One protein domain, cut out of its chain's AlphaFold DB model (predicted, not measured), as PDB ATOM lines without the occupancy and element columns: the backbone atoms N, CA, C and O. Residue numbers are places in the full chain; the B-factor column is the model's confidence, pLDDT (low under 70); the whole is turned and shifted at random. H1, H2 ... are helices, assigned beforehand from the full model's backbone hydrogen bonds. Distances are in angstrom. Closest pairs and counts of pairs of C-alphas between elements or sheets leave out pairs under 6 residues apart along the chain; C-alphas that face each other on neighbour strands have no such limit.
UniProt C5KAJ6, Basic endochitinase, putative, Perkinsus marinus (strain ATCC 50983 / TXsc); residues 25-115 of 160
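This is residues 25 to 115 of the 160 residues of the protein "Basic endochitinase, putative" of Perkinsus marinus (strain ATCC 50983 / TXsc) (UniProt C5KAJ6). One long helix, H4, runs along one side of the domain, and three short helices, H1, H2 and H3, lie on its other side, with few contacts between the four helices. H1 and H3 run side by side in opposite ways, and loops make both ends: residues 68 to 81 at one, residues 45 to 58 and 102 to 115 at the other. The printed part has 91 residues with four named helices, H1 H2 H3 H4 in chain order, and no named strand. Its class is all helix, though under half of the residues, 45 of 91, are in named elements. It is compact, with a radius of gyration of the C-alphas of 14.0 A and spans of 40 by 28 by 21 A.

Start at H1, residues 27 to 35, which meets H2, residues 38 to 44, only through their tight link. H1 touches H3, residues 59 to 67, with the C-alphas of Ile 29 and Ala 67 closest at 6.4 A; they run opposite ways at a steep tilt of 38 degrees, only just past shallow. H2 and H3 are close but not clearly touching, about perpendicular at 81 degrees, with the C-alphas of Glu 38 and Tyr 59 closest at 6.1 A. Go on to H4, residues 82 to 101, which only just touches H1, with 3 pairs of C-alphas within 8 A and through its residues 83 to 87 alone. Their closest C-alphas, of Ile 35 and Lys 87, are 7.2 A apart, and the two helices are about perpendicular at 76 degrees. H4 is apart from H2 and from H3. In H1, H2, H3 and H4, every O i to N i+4 pair is within hydrogen-bond range.

Find C-alpha 27 at (-1.675, -2.418, -6.949), where H1 begins; it is 12.2 A long, as is H3. H2 measures 9.8 A. Then find C-alpha 82 at (-4.108, 4.877, -14.772); from there H4 runs 27.7 A to C-alpha 101 at (16.909, -7.022, -28.312).

The C-alphas farthest apart, of Gly 53 and Gly 79, stand 43.0 A from each other. The links H2 to H3 and H3 to H4 are long, 14 residues each. The printed part has no cut, its mean pLDDT is 93.4, and no printed residue is under 70.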
ATOM      1  N   ASP A  25      -1.634  -9.290  -4.335       87.50
ATOM      2  CA  ASP A  25      -0.664  -8.610  -5.206       87.50
ATOM      3  C   ASP A  25      -0.691  -7.087  -4.967       87.50
ATOM      4  O   ASP A  25      -1.778  -6.519  -4.820       87.50
ATOM      5  N   PRO A  26       0.449  -6.378  -4.988       89.31
ATOM      6  CA  PRO A  26       0.434  -4.924  -4.877       89.31
ATOM      7  C   PRO A  26      -0.304  -4.280  -6.073       89.31
ATOM      8  O   PRO A  26      -0.430  -4.902  -7.137       89.31
ATOM      9  N   PRO A  27      -0.809  -3.035  -5.940       91.31
ATOM     10  CA  PRO A  27      -1.675  -2.418  -6.949       91.31
ATOM     11  C   PRO A  27      -1.087  -2.363  -8.367       91.31
ATOM     12  O   PRO A  27      -1.819  -2.577  -9.335       91.31
ATOM     13  N   ASN A  28       0.224  -2.132  -8.503       91.75
ATOM     14  CA  ASN A  28       0.912  -2.163  -9.797       91.75
ATOM     15  C   ASN A  28       0.810  -3.552 -10.443       91.75
ATOM     16  O   ASN A  28       0.426  -3.661 -11.603       91.75
ATOM     17  N   ILE A  29       1.045  -4.625  -9.685       94.75
ATOM     18  CA  ILE A  29       0.970  -6.008 -10.177       94.75
ATOM     19  C   ILE A  29      -0.452  -6.429 -10.522       94.75
ATOM     20  O   ILE A  29      -0.661  -7.050 -11.568       94.75
ATOM     21  N   GLN A  30      -1.443  -6.046  -9.713       93.75
ATOM     22  CA  GLN A  30      -2.849  -6.254 -10.072       93.75
ATOM     23  C   GLN A  30      -3.175  -5.597 -11.419       93.75
ATOM     24  O   GLN A  30      -3.825  -6.200 -12.278       93.75
ATOM     25  N   ARG A  31      -2.677  -4.374 -11.638       94.62
ATOM     26  CA  ARG A  31      -2.874  -3.645 -12.891       94.62
ATOM     27  C   ARG A  31      -2.142  -4.291 -14.064       94.62
ATOM     28  O   ARG A  31      -2.739  -4.390 -15.138       94.62
ATOM     29  N   VAL A  32      -0.926  -4.815 -13.871       96.31
ATOM     30  CA  VAL A  32      -0.247  -5.619 -14.901       96.31
ATOM     31  C   VAL A  32      -1.093  -6.819 -15.297       96.31
ATOM     32  O   VAL A  32      -1.387  -6.978 -16.476       96.31
ATOM     33  N   LYS A  33      -1.544  -7.624 -14.332       96.19
ATOM     34  CA  LYS A  33      -2.350  -8.825 -14.607       96.19
ATOM     35  C   LYS A  33      -3.660  -8.497 -15.334       96.19
ATOM     36  O   LYS A  33      -4.106  -9.281 -16.169       96.19
ATOM     37  N   LYS A  34      -4.250  -7.327 -15.059       96.19
ATOM     38  CA  LYS A  34      -5.453  -6.818 -15.736       96.19
ATOM     39  C   LYS A  34      -5.190  -6.377 -17.182       96.19
ATOM     40  O   LYS A  34      -5.990  -6.683 -18.061       96.19
ATOM     41  N   ILE A  35      -4.127  -5.609 -17.423       96.69
ATOM     42  CA  ILE A  35      -3.871  -4.952 -18.719       96.69
ATOM     43  C   ILE A  35      -3.061  -5.820 -19.672       96.69
ATOM     44  O   ILE A  35      -3.290  -5.788 -20.880       96.69
ATOM     45  N   LEU A  36      -2.120  -6.579 -19.128       97.75
ATOM     46  CA  LEU A  36      -1.226  -7.460 -19.852       97.75
ATOM     47  C   LEU A  36      -1.220  -8.828 -19.163       97.75
ATOM     48  O   LEU A  36      -0.267  -9.153 -18.448       97.75
ATOM     49  N   PRO A  37      -2.276  -9.638 -19.337       97.94
ATOM     50  CA  PRO A  37      -2.267 -11.011 -18.857       97.94
ATOM     51  C   PRO A  37      -1.182 -11.818 -19.581       97.94
ATOM     52  O   PRO A  37      -0.786 -11.487 -20.700       97.94
ATOM     53  N   GLU A  38      -0.735 -12.916 -18.971       98.31
ATOM     54  CA  GLU A  38       0.374 -13.734 -19.486       98.31
ATOM     55  C   GLU A  38       0.195 -14.119 -20.959       98.31
ATOM     56  O   GLU A  38       1.104 -13.924 -21.756       98.31
ATOM     57  N   LYS A  39      -1.009 -14.546 -21.364       98.38
ATOM     58  CA  LYS A  39      -1.317 -14.881 -22.768       98.38
ATOM     59  C   LYS A  39      -0.974 -13.755 -23.756       98.38
ATOM     60  O   LYS A  39      -0.554 -14.029 -24.878       98.38
ATOM     61  N   ASP A  40      -1.153 -12.500 -23.347       98.25
ATOM     62  CA  ASP A  40      -0.902 -11.339 -24.194       98.25
ATOM     63  C   ASP A  40       0.588 -10.987 -24.174       98.25
ATOM     64  O   ASP A  40       1.129 -10.617 -25.208       98.25
ATOM     65  N   PHE A  41       1.288 -11.205 -23.056       98.25
ATOM     66  CA  PHE A  41       2.754 -11.146 -23.009       98.25
ATOM     67  C   PHE A  41       3.398 -12.197 -23.933       98.25
ATOM     68  O   PHE A  41       4.276 -11.868 -24.731       98.25
ATOM     69  N   GLU A  42       2.913 -13.441 -23.890       97.75
ATOM     70  CA  GLU A  42       3.327 -14.529 -24.785       97.75
ATOM     71  C   GLU A  42       3.066 -14.182 -26.253       97.75
ATOM     72  O   GLU A  42       3.916 -14.395 -27.123       97.75
ATOM     73  N   TYR A  43       1.900 -13.593 -26.531       97.38
ATOM     74  CA  TYR A  43       1.570 -13.094 -27.855       97.38
ATOM     75  C   TYR A  43       2.491 -11.941 -28.266       97.38
ATOM     76  O   TYR A  43       2.944 -11.918 -29.402       97.38
ATOM     77  N   LEU A  44       2.815 -10.980 -27.411       97.31
ATOM     78  CA  LEU A  44       3.676  -9.858 -27.803       97.31
ATOM     79  C   LEU A  44       5.121 -10.296 -28.066       97.31
ATOM     80  O   LEU A  44       5.740  -9.778 -28.995       97.31
ATOM     81  N   PHE A  45       5.620 -11.293 -27.329       97.62
ATOM     82  CA  PHE A  45       7.012 -11.747 -27.401       97.62
ATOM     83  C   PHE A  45       7.164 -13.254 -27.693       97.62
ATOM     84  O   PHE A  45       7.754 -13.990 -26.889       97.62
ATOM     85  N   PRO A  46       6.700 -13.745 -28.860       97.12
ATOM     86  CA  PRO A  46       6.801 -15.152 -29.246       97.12
ATOM     87  C   PRO A  46       8.243 -15.595 -29.523       97.12
ATOM     88  O   PRO A  46       8.541 -16.784 -29.464       97.12
ATOM     89  N   HIS A  47       9.144 -14.662 -29.852       96.38
ATOM     90  CA  HIS A  47      10.560 -14.950 -30.123       96.38
ATOM     91  C   HIS A  47      11.467 -14.737 -28.907       96.38
ATOM     92  O   HIS A  47      12.683 -14.903 -29.029       96.38
ATOM     93  N   ARG A  48      10.920 -14.376 -27.739       96.81
ATOM     94  CA  ARG A  48      11.763 -14.150 -26.563       96.81
ATOM     95  C   ARG A  48      12.594 -15.387 -26.240       96.81
ATOM     96  O   ARG A  48      12.141 -16.519 -26.404       96.81
ATOM     97  N   ASN A  49      13.794 -15.163 -25.721       96.06
ATOM     98  CA  ASN A  49      14.741 -16.207 -25.334       96.06
ATOM     99  C   ASN A  49      15.227 -17.129 -26.475       96.06
ATOM    100  O   ASN A  49      15.883 -18.122 -26.174       96.06
ATOM    101  N   ARG A  50      14.943 -16.863 -27.762       94.69
ATOM    102  CA  ARG A  50      15.407 -17.739 -28.860       94.69
ATOM    103  C   ARG A  50      16.929 -17.800 -28.986       94.69
ATOM    104  O   ARG A  50      17.446 -18.828 -29.412       94.69
ATOM    105  N   GLN A  51      17.619 -16.720 -28.624       93.12
ATOM    106  CA  GLN A  51      19.080 -16.602 -28.685       93.12
ATOM    107  C   GLN A  51      19.712 -16.576 -27.289       93.12
ATOM    108  O   GLN A  51      20.898 -16.294 -27.130       93.12
ATOM    109  N   ALA A  52      18.913 -16.851 -26.259       85.88
ATOM    110  CA  ALA A  52      19.375 -16.925 -24.889       85.88
ATOM    111  C   ALA A  52      19.732 -18.377 -24.542       85.88
ATOM    112  O   ALA A  52      19.036 -19.303 -24.951       85.88
ATOM    113  N   GLY A  53      20.811 -18.581 -23.781       80.62
ATOM    114  CA  GLY A  53      21.120 -19.896 -23.213       80.62
ATOM    115  C   GLY A  53      20.070 -20.276 -22.158       80.62
ATOM    116  O   GLY A  53      19.142 -21.032 -22.450       80.62
ATOM    117  N   PRO A  54      20.153 -19.721 -20.934       85.19
ATOM    118  CA  PRO A  54      19.012 -19.682 -20.021       85.19
ATOM    119  C   PRO A  54      17.850 -18.900 -20.650       85.19
ATOM    120  O   PRO A  54      18.076 -18.075 -21.528       85.19
ATOM    121  N   LYS A  55      16.614 -19.102 -20.181       90.56
ATOM    122  CA  LYS A  55      15.427 -18.350 -20.631       90.56
ATOM    123  C   LYS A  55      15.074 -17.231 -19.630       90.56
ATOM    124  O   LYS A  55      14.172 -17.436 -18.820       90.56
ATOM    125  N   PRO A  56      15.780 -16.081 -19.618       91.62
ATOM    126  CA  PRO A  56      15.611 -15.054 -18.586       91.62
ATOM    127  C   PRO A  56      14.262 -14.330 -18.655       91.62
ATOM    128  O   PRO A  56      13.755 -13.878 -17.632       91.62
ATOM    129  N   TYR A  57      13.660 -14.216 -19.842       96.62
ATOM    130  CA  TYR A  57      12.434 -13.448 -20.030       96.62
ATOM    131  C   TYR A  57      11.205 -14.326 -19.805       96.62
ATOM    132  O   TYR A  57      10.767 -15.068 -20.689       96.62
ATOM    133  N   THR A  58      10.657 -14.236 -18.598       97.31
ATOM    134  CA  THR A  58       9.434 -14.920 -18.166       97.31
ATOM    135  C   THR A  58       8.404 -13.892 -17.718       97.31
ATOM    136  O   THR A  58       8.773 -12.807 -17.265       97.31
ATOM    137  N   TYR A  59       7.114 -14.223 -17.812       97.88
ATOM    138  CA  TYR A  59       6.063 -13.331 -17.326       97.88
ATOM    139  C   TYR A  59       6.176 -13.101 -15.813       97.88
ATOM    140  O   TYR A  59       6.100 -11.967 -15.354       97.88
ATOM    141  N   SER A  60       6.485 -14.143 -15.036       96.75
ATOM    142  CA  SER A  60       6.777 -14.012 -13.603       96.75
ATOM    143  C   SER A  60       7.981 -13.109 -13.320       96.75
ATOM    144  O   SER A  60       7.943 -12.326 -12.377       96.75
ATOM    145  N   GLY A  61       9.034 -13.177 -14.142       95.94
ATOM    146  CA  GLY A  61      10.182 -12.275 -14.049       95.94
ATOM    147  C   GLY A  61       9.814 -10.826 -14.372       95.94
ATOM    148  O   GLY A  61      10.274  -9.916 -13.690       95.94
ATOM    149  N   PHE A  62       8.936 -10.609 -15.355       96.38
ATOM    150  CA  PHE A  62       8.383  -9.289 -15.655       96.38
ATOM    151  C   PHE A  62       7.559  -8.739 -14.482       96.38
ATOM    152  O   PHE A  62       7.777  -7.602 -14.071       96.38
ATOM    153  N   LEU A  63       6.684  -9.554 -13.881       95.94
ATOM    154  CA  LEU A  63       5.944  -9.170 -12.676       95.94
ATOM    155  C   LEU A  63       6.891  -8.849 -11.512       95.94
ATOM    156  O   LEU A  63       6.725  -7.827 -10.860       95.94
ATOM    157  N   ALA A  64       7.916  -9.669 -11.274       94.19
ATOM    158  CA  ALA A  64       8.900  -9.406 -10.225       94.19
ATOM    159  C   ALA A  64       9.682  -8.101 -10.468       94.19
ATOM    160  O   ALA A  64       9.955  -7.366  -9.521       94.19
ATOM    161  N   ALA A  65      10.009  -7.792 -11.727       93.69
ATOM    162  CA  ALA A  65      10.664  -6.541 -12.094       93.69
ATOM    163  C   ALA A  65       9.752  -5.332 -11.848       93.69
ATOM    164  O   ALA A  65      10.182  -4.383 -11.204       93.69
ATOM    165  N   VAL A  66       8.488  -5.383 -12.282       93.81
ATOM    166  CA  VAL A  66       7.516  -4.308 -12.014       93.81
ATOM    167  C   VAL A  66       7.277  -4.140 -10.514       93.81
ATOM    168  O   VAL A  66       7.222  -3.019 -10.032       93.81
ATOM    169  N   ALA A  67       7.215  -5.228  -9.744       91.69
ATOM    170  CA  ALA A  67       7.005  -5.163  -8.296       91.69
ATOM    171  C   ALA A  67       8.120  -4.391  -7.570       91.69
ATOM    172  O   ALA A  67       7.897  -3.888  -6.472       91.69
ATOM    173  N   LYS A  68       9.314  -4.294  -8.173       91.56
ATOM    174  CA  LYS A  68      10.447  -3.544  -7.626       91.56
ATOM    175  C   LYS A  68      10.298  -2.024  -7.774       91.56
ATOM    176  O   LYS A  68      10.938  -1.303  -7.014       91.56
ATOM    177  N   PHE A  69       9.479  -1.570  -8.722       89.62
ATOM    178  CA  PHE A  69       9.208  -0.165  -9.011       89.62
ATOM    179  C   PHE A  69       7.712   0.084  -8.787       89.62
ATOM    180  O   PHE A  69       6.876  -0.147  -9.655       89.62
ATOM    181  N   ASP A  70       7.363   0.481  -7.570       82.75
ATOM    182  CA  ASP A  70       5.980   0.676  -7.131       82.75
ATOM    183  C   ASP A  70       5.257   1.806  -7.873       82.75
ATOM    184  O   ASP A  70       4.054   1.688  -8.101       82.75
ATOM    185  N   GLU A  71       5.971   2.851  -8.292       84.25
ATOM    186  CA  GLU A  71       5.442   3.920  -9.152       84.25
ATOM    187  C   GLU A  71       5.157   3.439 -10.584       84.25
ATOM    188  O   GLU A  71       4.195   3.894 -11.213       84.25
ATOM    189  N   SER A  72       5.911   2.451 -11.090       78.81
ATOM    190  CA  SER A  72       5.606   1.839 -12.386       78.81
ATOM    191  C   SER A  72       4.193   1.267 -12.361       78.81
ATOM    192  O   SER A  72       3.786   0.573 -11.425       78.81
ATOM    193  N   CYS A  73       3.422   1.558 -13.409       84.56
ATOM    194  CA  CYS A  73       1.999   1.230 -13.500       84.56
ATOM    195  C   CYS A  73       1.072   1.945 -12.501       84.56
ATOM    196  O   CYS A  73      -0.118   1.643 -12.521       84.56
ATOM    197  N   ASN A  74       1.537   2.835 -11.623       84.62
ATOM    198  CA  ASN A  74       0.707   3.515 -10.615       84.62
ATOM    199  C   ASN A  74       0.634   5.037 -10.796       84.62
ATOM    200  O   ASN A  74      -0.031   5.708 -10.006       84.62
ATOM    201  N   GLU A  75       1.223   5.568 -11.863       84.69
ATOM    202  CA  GLU A  75       1.186   6.990 -12.183       84.69
ATOM    203  C   GLU A  75       0.394   7.286 -13.457       84.69
ATOM    204  O   GLU A  75       0.350   6.508 -14.412       84.69
ATOM    205  N   ALA A  76      -0.251   8.449 -13.468       83.62
ATOM    206  CA  ALA A  76      -0.923   8.984 -14.637       83.62
ATOM    207  C   ALA A  76      -0.473  10.423 -14.886       83.62
ATOM    208  O   ALA A  76      -0.406  11.244 -13.971       83.62
ATOM    209  N   HIS A  77      -0.232  10.747 -16.155       79.19
ATOM    210  CA  HIS A  77       0.148  12.086 -16.592       79.19
ATOM    211  C   HIS A  77      -0.729  12.539 -17.760       79.19
ATOM    212  O   HIS A  77      -1.247  11.726 -18.528       79.19
ATOM    213  N   GLY A  78      -0.879  13.857 -17.917       82.06
ATOM    214  CA  GLY A  78      -1.573  14.439 -19.070       82.06
ATOM    215  C   GLY A  78      -3.078  14.149 -19.129       82.06
ATOM    216  O   GLY A  78      -3.637  14.117 -20.220       82.06
ATOM    217  N   GLY A  79      -3.728  13.920 -17.980       89.69
ATOM    218  CA  GLY A  79      -5.182  13.720 -17.885       89.69
ATOM    219  C   GLY A  79      -5.681  12.318 -18.251       89.69
ATOM    220  O   GLY A  79      -6.885  12.127 -18.394       89.69
ATOM    221  N   LEU A  80      -4.782  11.346 -18.416       92.12
ATOM    222  CA  LEU A  80      -5.141   9.947 -18.656       92.12
ATOM    223  C   LEU A  80      -5.592   9.256 -17.362       92.12
ATOM    224  O   LEU A  80      -5.126   9.598 -16.278       92.12
ATOM    225  N   ASP A  81      -6.451   8.243 -17.476       94.19
ATOM    226  CA  ASP A  81      -6.648   7.285 -16.387       94.19
ATOM    227  C   ASP A  81      -5.426   6.354 -16.256       94.19
ATOM    228  O   ASP A  81      -4.655   6.182 -17.204       94.19
ATOM    229  N   LEU A  82      -5.259   5.737 -15.083       93.06
ATOM    230  CA  LEU A  82      -4.108   4.877 -14.772       93.06
ATOM    231  C   LEU A  82      -3.946   3.708 -15.750       93.06
ATOM    232  O   LEU A  82      -2.823   3.347 -16.099       93.06
ATOM    233  N   ASP A  83      -5.046   3.115 -16.215       94.50
ATOM    234  CA  ASP A  83      -4.974   1.965 -17.109       94.50
ATOM    235  C   ASP A  83      -4.514   2.391 -18.508       94.50
ATOM    236  O   ASP A  83      -3.704   1.710 -19.143       94.50
ATOM    237  N   THR A  84      -4.996   3.536 -18.993       94.75
ATOM    238  CA  THR A  84      -4.556   4.111 -20.269       94.75
ATOM    239  C   THR A  84      -3.112   4.611 -20.202       94.75
ATOM    240  O   THR A  84      -2.337   4.361 -21.131       94.75
ATOM    241  N   ALA A  85      -2.717   5.265 -19.105       93.62
ATOM    242  CA  ALA A  85      -1.340   5.697 -18.878       93.62
ATOM    243  C   ALA A  85      -0.380   4.501 -18.878       93.62
ATOM    244  O   ALA A  85       0.605   4.501 -19.620       93.62
ATOM    245  N   PHE A  86      -0.726   3.431 -18.161       94.19
ATOM    246  CA  PHE A  86       0.113   2.244 -18.106       94.19
ATOM    247  C   PHE A  86       0.188   1.499 -19.449       94.19
ATOM    248  O   PHE A  86       1.263   1.065 -19.861       94.19
ATOM    249  N   LYS A  87      -0.908   1.408 -20.218       95.31
ATOM    250  CA  LYS A  87      -0.848   0.868 -21.594       95.31
ATOM    251  C   LYS A  87       0.133   1.645 -22.473       95.31
ATOM    252  O   LYS A  87       0.833   1.040 -23.289       95.31
ATOM    253  N   LYS A  88       0.194   2.970 -22.321       94.56
ATOM    254  CA  LYS A  88       1.151   3.819 -23.038       94.56
ATOM    255  C   LYS A  88       2.588   3.558 -22.571       94.56
ATOM    256  O   LYS A  88       3.456   3.377 -23.421       94.56
ATOM    257  N   GLU A  89       2.820   3.471 -21.263       93.88
ATOM    258  CA  GLU A  89       4.121   3.118 -20.667       93.88
ATOM    259  C   GLU A  89       4.639   1.763 -21.184       93.88
ATOM    260  O   GLU A  89       5.771   1.671 -21.668       93.88
ATOM    261  N   LEU A  90       3.784   0.732 -21.186       95.31
ATOM    262  CA  LEU A  90       4.098  -0.585 -21.748       95.31
ATOM    263  C   LEU A  90       4.435  -0.505 -23.233       95.31
ATOM    264  O   LEU A  90       5.415  -1.094 -23.674       95.31
ATOM    265  N   SER A  91       3.634   0.229 -24.006       95.25
ATOM    266  CA  SER A  91       3.834   0.343 -25.455       95.25
ATOM    267  C   SER A  91       5.195   0.960 -25.787       95.25
ATOM    268  O   SER A  91       5.892   0.461 -26.668       95.25
ATOM    269  N   ILE A  92       5.592   2.007 -25.056       95.19
ATOM    270  CA  ILE A  92       6.897   2.660 -25.212       95.19
ATOM    271  C   ILE A  92       8.013   1.693 -24.809       95.19
ATOM    272  O   ILE A  92       8.915   1.430 -25.604       95.19
ATOM    273  N   SER A  93       7.915   1.102 -23.615       94.81
ATOM    274  CA  SER A  93       8.915   0.157 -23.108       94.81
ATOM    275  C   SER A  93       9.125  -1.010 -24.074       94.81
ATOM    276  O   SER A  93      10.251  -1.341 -24.428       94.81
ATOM    277  N   PHE A  94       8.044  -1.600 -24.584       96.56
ATOM    278  CA  PHE A  94       8.099  -2.757 -25.478       96.56
ATOM    279  C   PHE A  94       8.612  -2.411 -26.877       96.56
ATOM    280  O   PHE A  94       9.280  -3.241 -27.505       96.56
ATOM    281  N   ALA A  95       8.353  -1.193 -27.359       96.44
ATOM    282  CA  ALA A  95       8.974  -0.692 -28.578       96.44
ATOM    283  C   ALA A  95      10.500  -0.604 -28.419       96.44
ATOM    284  O   ALA A  95      11.228  -1.105 -29.279       96.44
ATOM    285  N   HIS A  96      10.981  -0.061 -27.295       96.69
ATOM    286  CA  HIS A  96      12.411  -0.037 -26.980       96.69
ATOM    287  C   HIS A  96      12.982  -1.448 -26.839       96.69
ATOM    288  O   HIS A  96      13.963  -1.767 -27.503       96.69
ATOM    289  N   PHE A  97      12.324  -2.343 -26.096       96.69
ATOM    290  CA  PHE A  97      12.791  -3.726 -25.954       96.69
ATOM    291  C   PHE A  97      12.950  -4.410 -27.308       96.69
ATOM    292  O   PHE A  97      13.948  -5.082 -27.564       96.69
ATOM    293  N   THR A  98      11.987  -4.212 -28.206       96.31
ATOM    294  CA  THR A  98      12.037  -4.787 -29.550       96.31
ATOM    295  C   THR A  98      13.172  -4.205 -30.381       96.31
ATOM    296  O   THR A  98      13.822  -4.947 -31.115       96.31
ATOM    297  N   ARG A  99      13.435  -2.901 -30.263       95.81
ATOM    298  CA  ARG A  99      14.527  -2.247 -30.985       95.81
ATOM    299  C   ARG A  99      15.904  -2.689 -30.496       95.81
ATOM    300  O   ARG A  99      16.784  -2.863 -31.339       95.81
ATOM    301  N   GLU A 100      16.074  -2.855 -29.188       96.06
ATOM    302  CA  GLU A 100      17.364  -3.212 -28.591       96.06
ATOM    303  C   GLU A 100      17.665  -4.708 -28.715       96.06
ATOM    304  O   GLU A 100      18.776  -5.097 -29.051       96.06
ATOM    305  N   THR A 101      16.673  -5.573 -28.496       96.56
ATOM    306  CA  THR A 101      16.909  -7.022 -28.312       96.56
ATOM    307  C   THR A 101      16.220  -7.911 -29.344       96.56
ATOM    308  O   THR A 101      16.255  -9.143 -29.238       96.56
ATOM    309  N   GLY A 102      15.532  -7.312 -30.317       95.69
ATOM    310  CA  GLY A 102      14.767  -8.048 -31.312       95.69
ATOM    311  C   GLY A 102      15.617  -8.657 -32.421       95.69
ATOM    312  O   GLY A 102      16.670  -8.141 -32.779       95.69
ATOM    313  N   GLU A 103      15.122  -9.739 -33.023       95.06
ATOM    314  CA  GLU A 103      15.788 -10.365 -34.179       95.06
ATOM    315  C   GLU A 103      15.785  -9.476 -35.427       95.06
ATOM    316  O   GLU A 103      16.638  -9.632 -36.298       95.06
ATOM    317  N   ASN A 104      14.813  -8.562 -35.523       93.56
ATOM    318  CA  ASN A 104      14.623  -7.639 -36.645       93.56
ATOM    319  C   ASN A 104      14.619  -8.332 -38.031       93.56
ATOM    320  O   ASN A 104      14.937  -7.733 -39.059       93.56
ATOM    321  N   SER A 105      14.233  -9.605 -38.065       93.31
ATOM    322  CA  SER A 105      14.190 -10.431 -39.262       93.31
ATOM    323  C   SER A 105      12.980 -10.065 -40.118       93.31
ATOM    324  O   SER A 105      11.851  -9.977 -39.630       93.31
ATOM    325  N   GLY A 106      13.204  -9.888 -41.420       93.56
ATOM    326  CA  GLY A 106      12.129  -9.811 -42.415       93.56
ATOM    327  C   GLY A 106      11.591 -11.180 -42.844       93.56
ATOM    328  O   GLY A 106      10.681 -11.240 -43.665       93.56
ATOM    329  N   TRP A 107      12.160 -12.267 -42.321       90.62
ATOM    330  CA  TRP A 107      11.840 -13.637 -42.705       90.62
ATOM    331  C   TRP A 107      10.894 -14.293 -41.698       90.62
ATOM    332  O   TRP A 107      11.117 -14.221 -40.489       90.62
ATOM    333  N   GLY A 108       9.886 -15.003 -42.209       91.38
ATOM    334  CA  GLY A 108       8.905 -15.736 -41.409       91.38
ATOM    335  C   GLY A 108       7.613 -14.952 -41.134       91.38
ATOM    336  O   GLY A 108       7.467 -13.810 -41.563       91.38
ATOM    337  N   PRO A 109       6.643 -15.576 -40.444       95.44
ATOM    338  CA  PRO A 109       5.301 -15.016 -40.281       95.44
ATOM    339  C   PRO A 109       5.177 -14.004 -39.129       95.44
ATOM    340  O   PRO A 109       4.171 -13.302 -39.042       95.44
ATOM    341  N   VAL A 110       6.155 -13.932 -38.218       96.31
ATOM    342  CA  VAL A 110       6.102 -13.030 -37.057       96.31
ATOM    343  C   VAL A 110       6.605 -11.643 -37.466       96.31
ATOM    344  O   VAL A 110       7.753 -11.524 -37.895       96.31
ATOM    345  N   PRO A 111       5.805 -10.572 -37.315       95.69
ATOM    346  CA  PRO A 111       6.227  -9.227 -37.695       95.69
ATOM    347  C   PRO A 111       7.360  -8.722 -36.794       95.69
ATOM    348  O   PRO A 111       7.381  -9.031 -35.604       95.69
ATOM    349  N   ARG A 112       8.254  -7.875 -37.328       95.19
ATOM    350  CA  ARG A 112       9.422  -7.321 -36.605       95.19
ATOM    351  C   ARG A 112       9.093  -6.757 -35.221       95.19
ATOM    352  O   ARG A 112       9.819  -7.019 -34.270       95.19
ATOM    353  N   GLY A 113       7.961  -6.062 -35.093       93.56
ATOM    354  CA  GLY A 113       7.476  -5.488 -33.830       93.56
ATOM    355  C   GLY A 113       7.183  -6.504 -32.714       93.56
ATOM    356  O   GLY A 113       7.010  -6.109 -31.573       93.56
ATOM    357  N   ARG A 114       7.118  -7.803 -33.035       96.69
ATOM    358  CA  ARG A 114       6.881  -8.910 -32.090       96.69
ATOM    359  C   ARG A 114       8.083  -9.849 -31.964       96.69
ATOM    360  O   ARG A 114       7.958 -10.976 -31.497       96.69
ATOM    361  N   GLN A 115       9.257  -9.418 -32.413       96.88
ATOM    362  CA  GLN A 115      10.474 -10.233 -32.358       96.88
ATOM    363  C   GLN A 115      11.404  -9.851 -31.196       96.88
ATOM    364  O   GLN A 115      12.533 -10.333 -31.160       96.88
TER     365      GLN A 115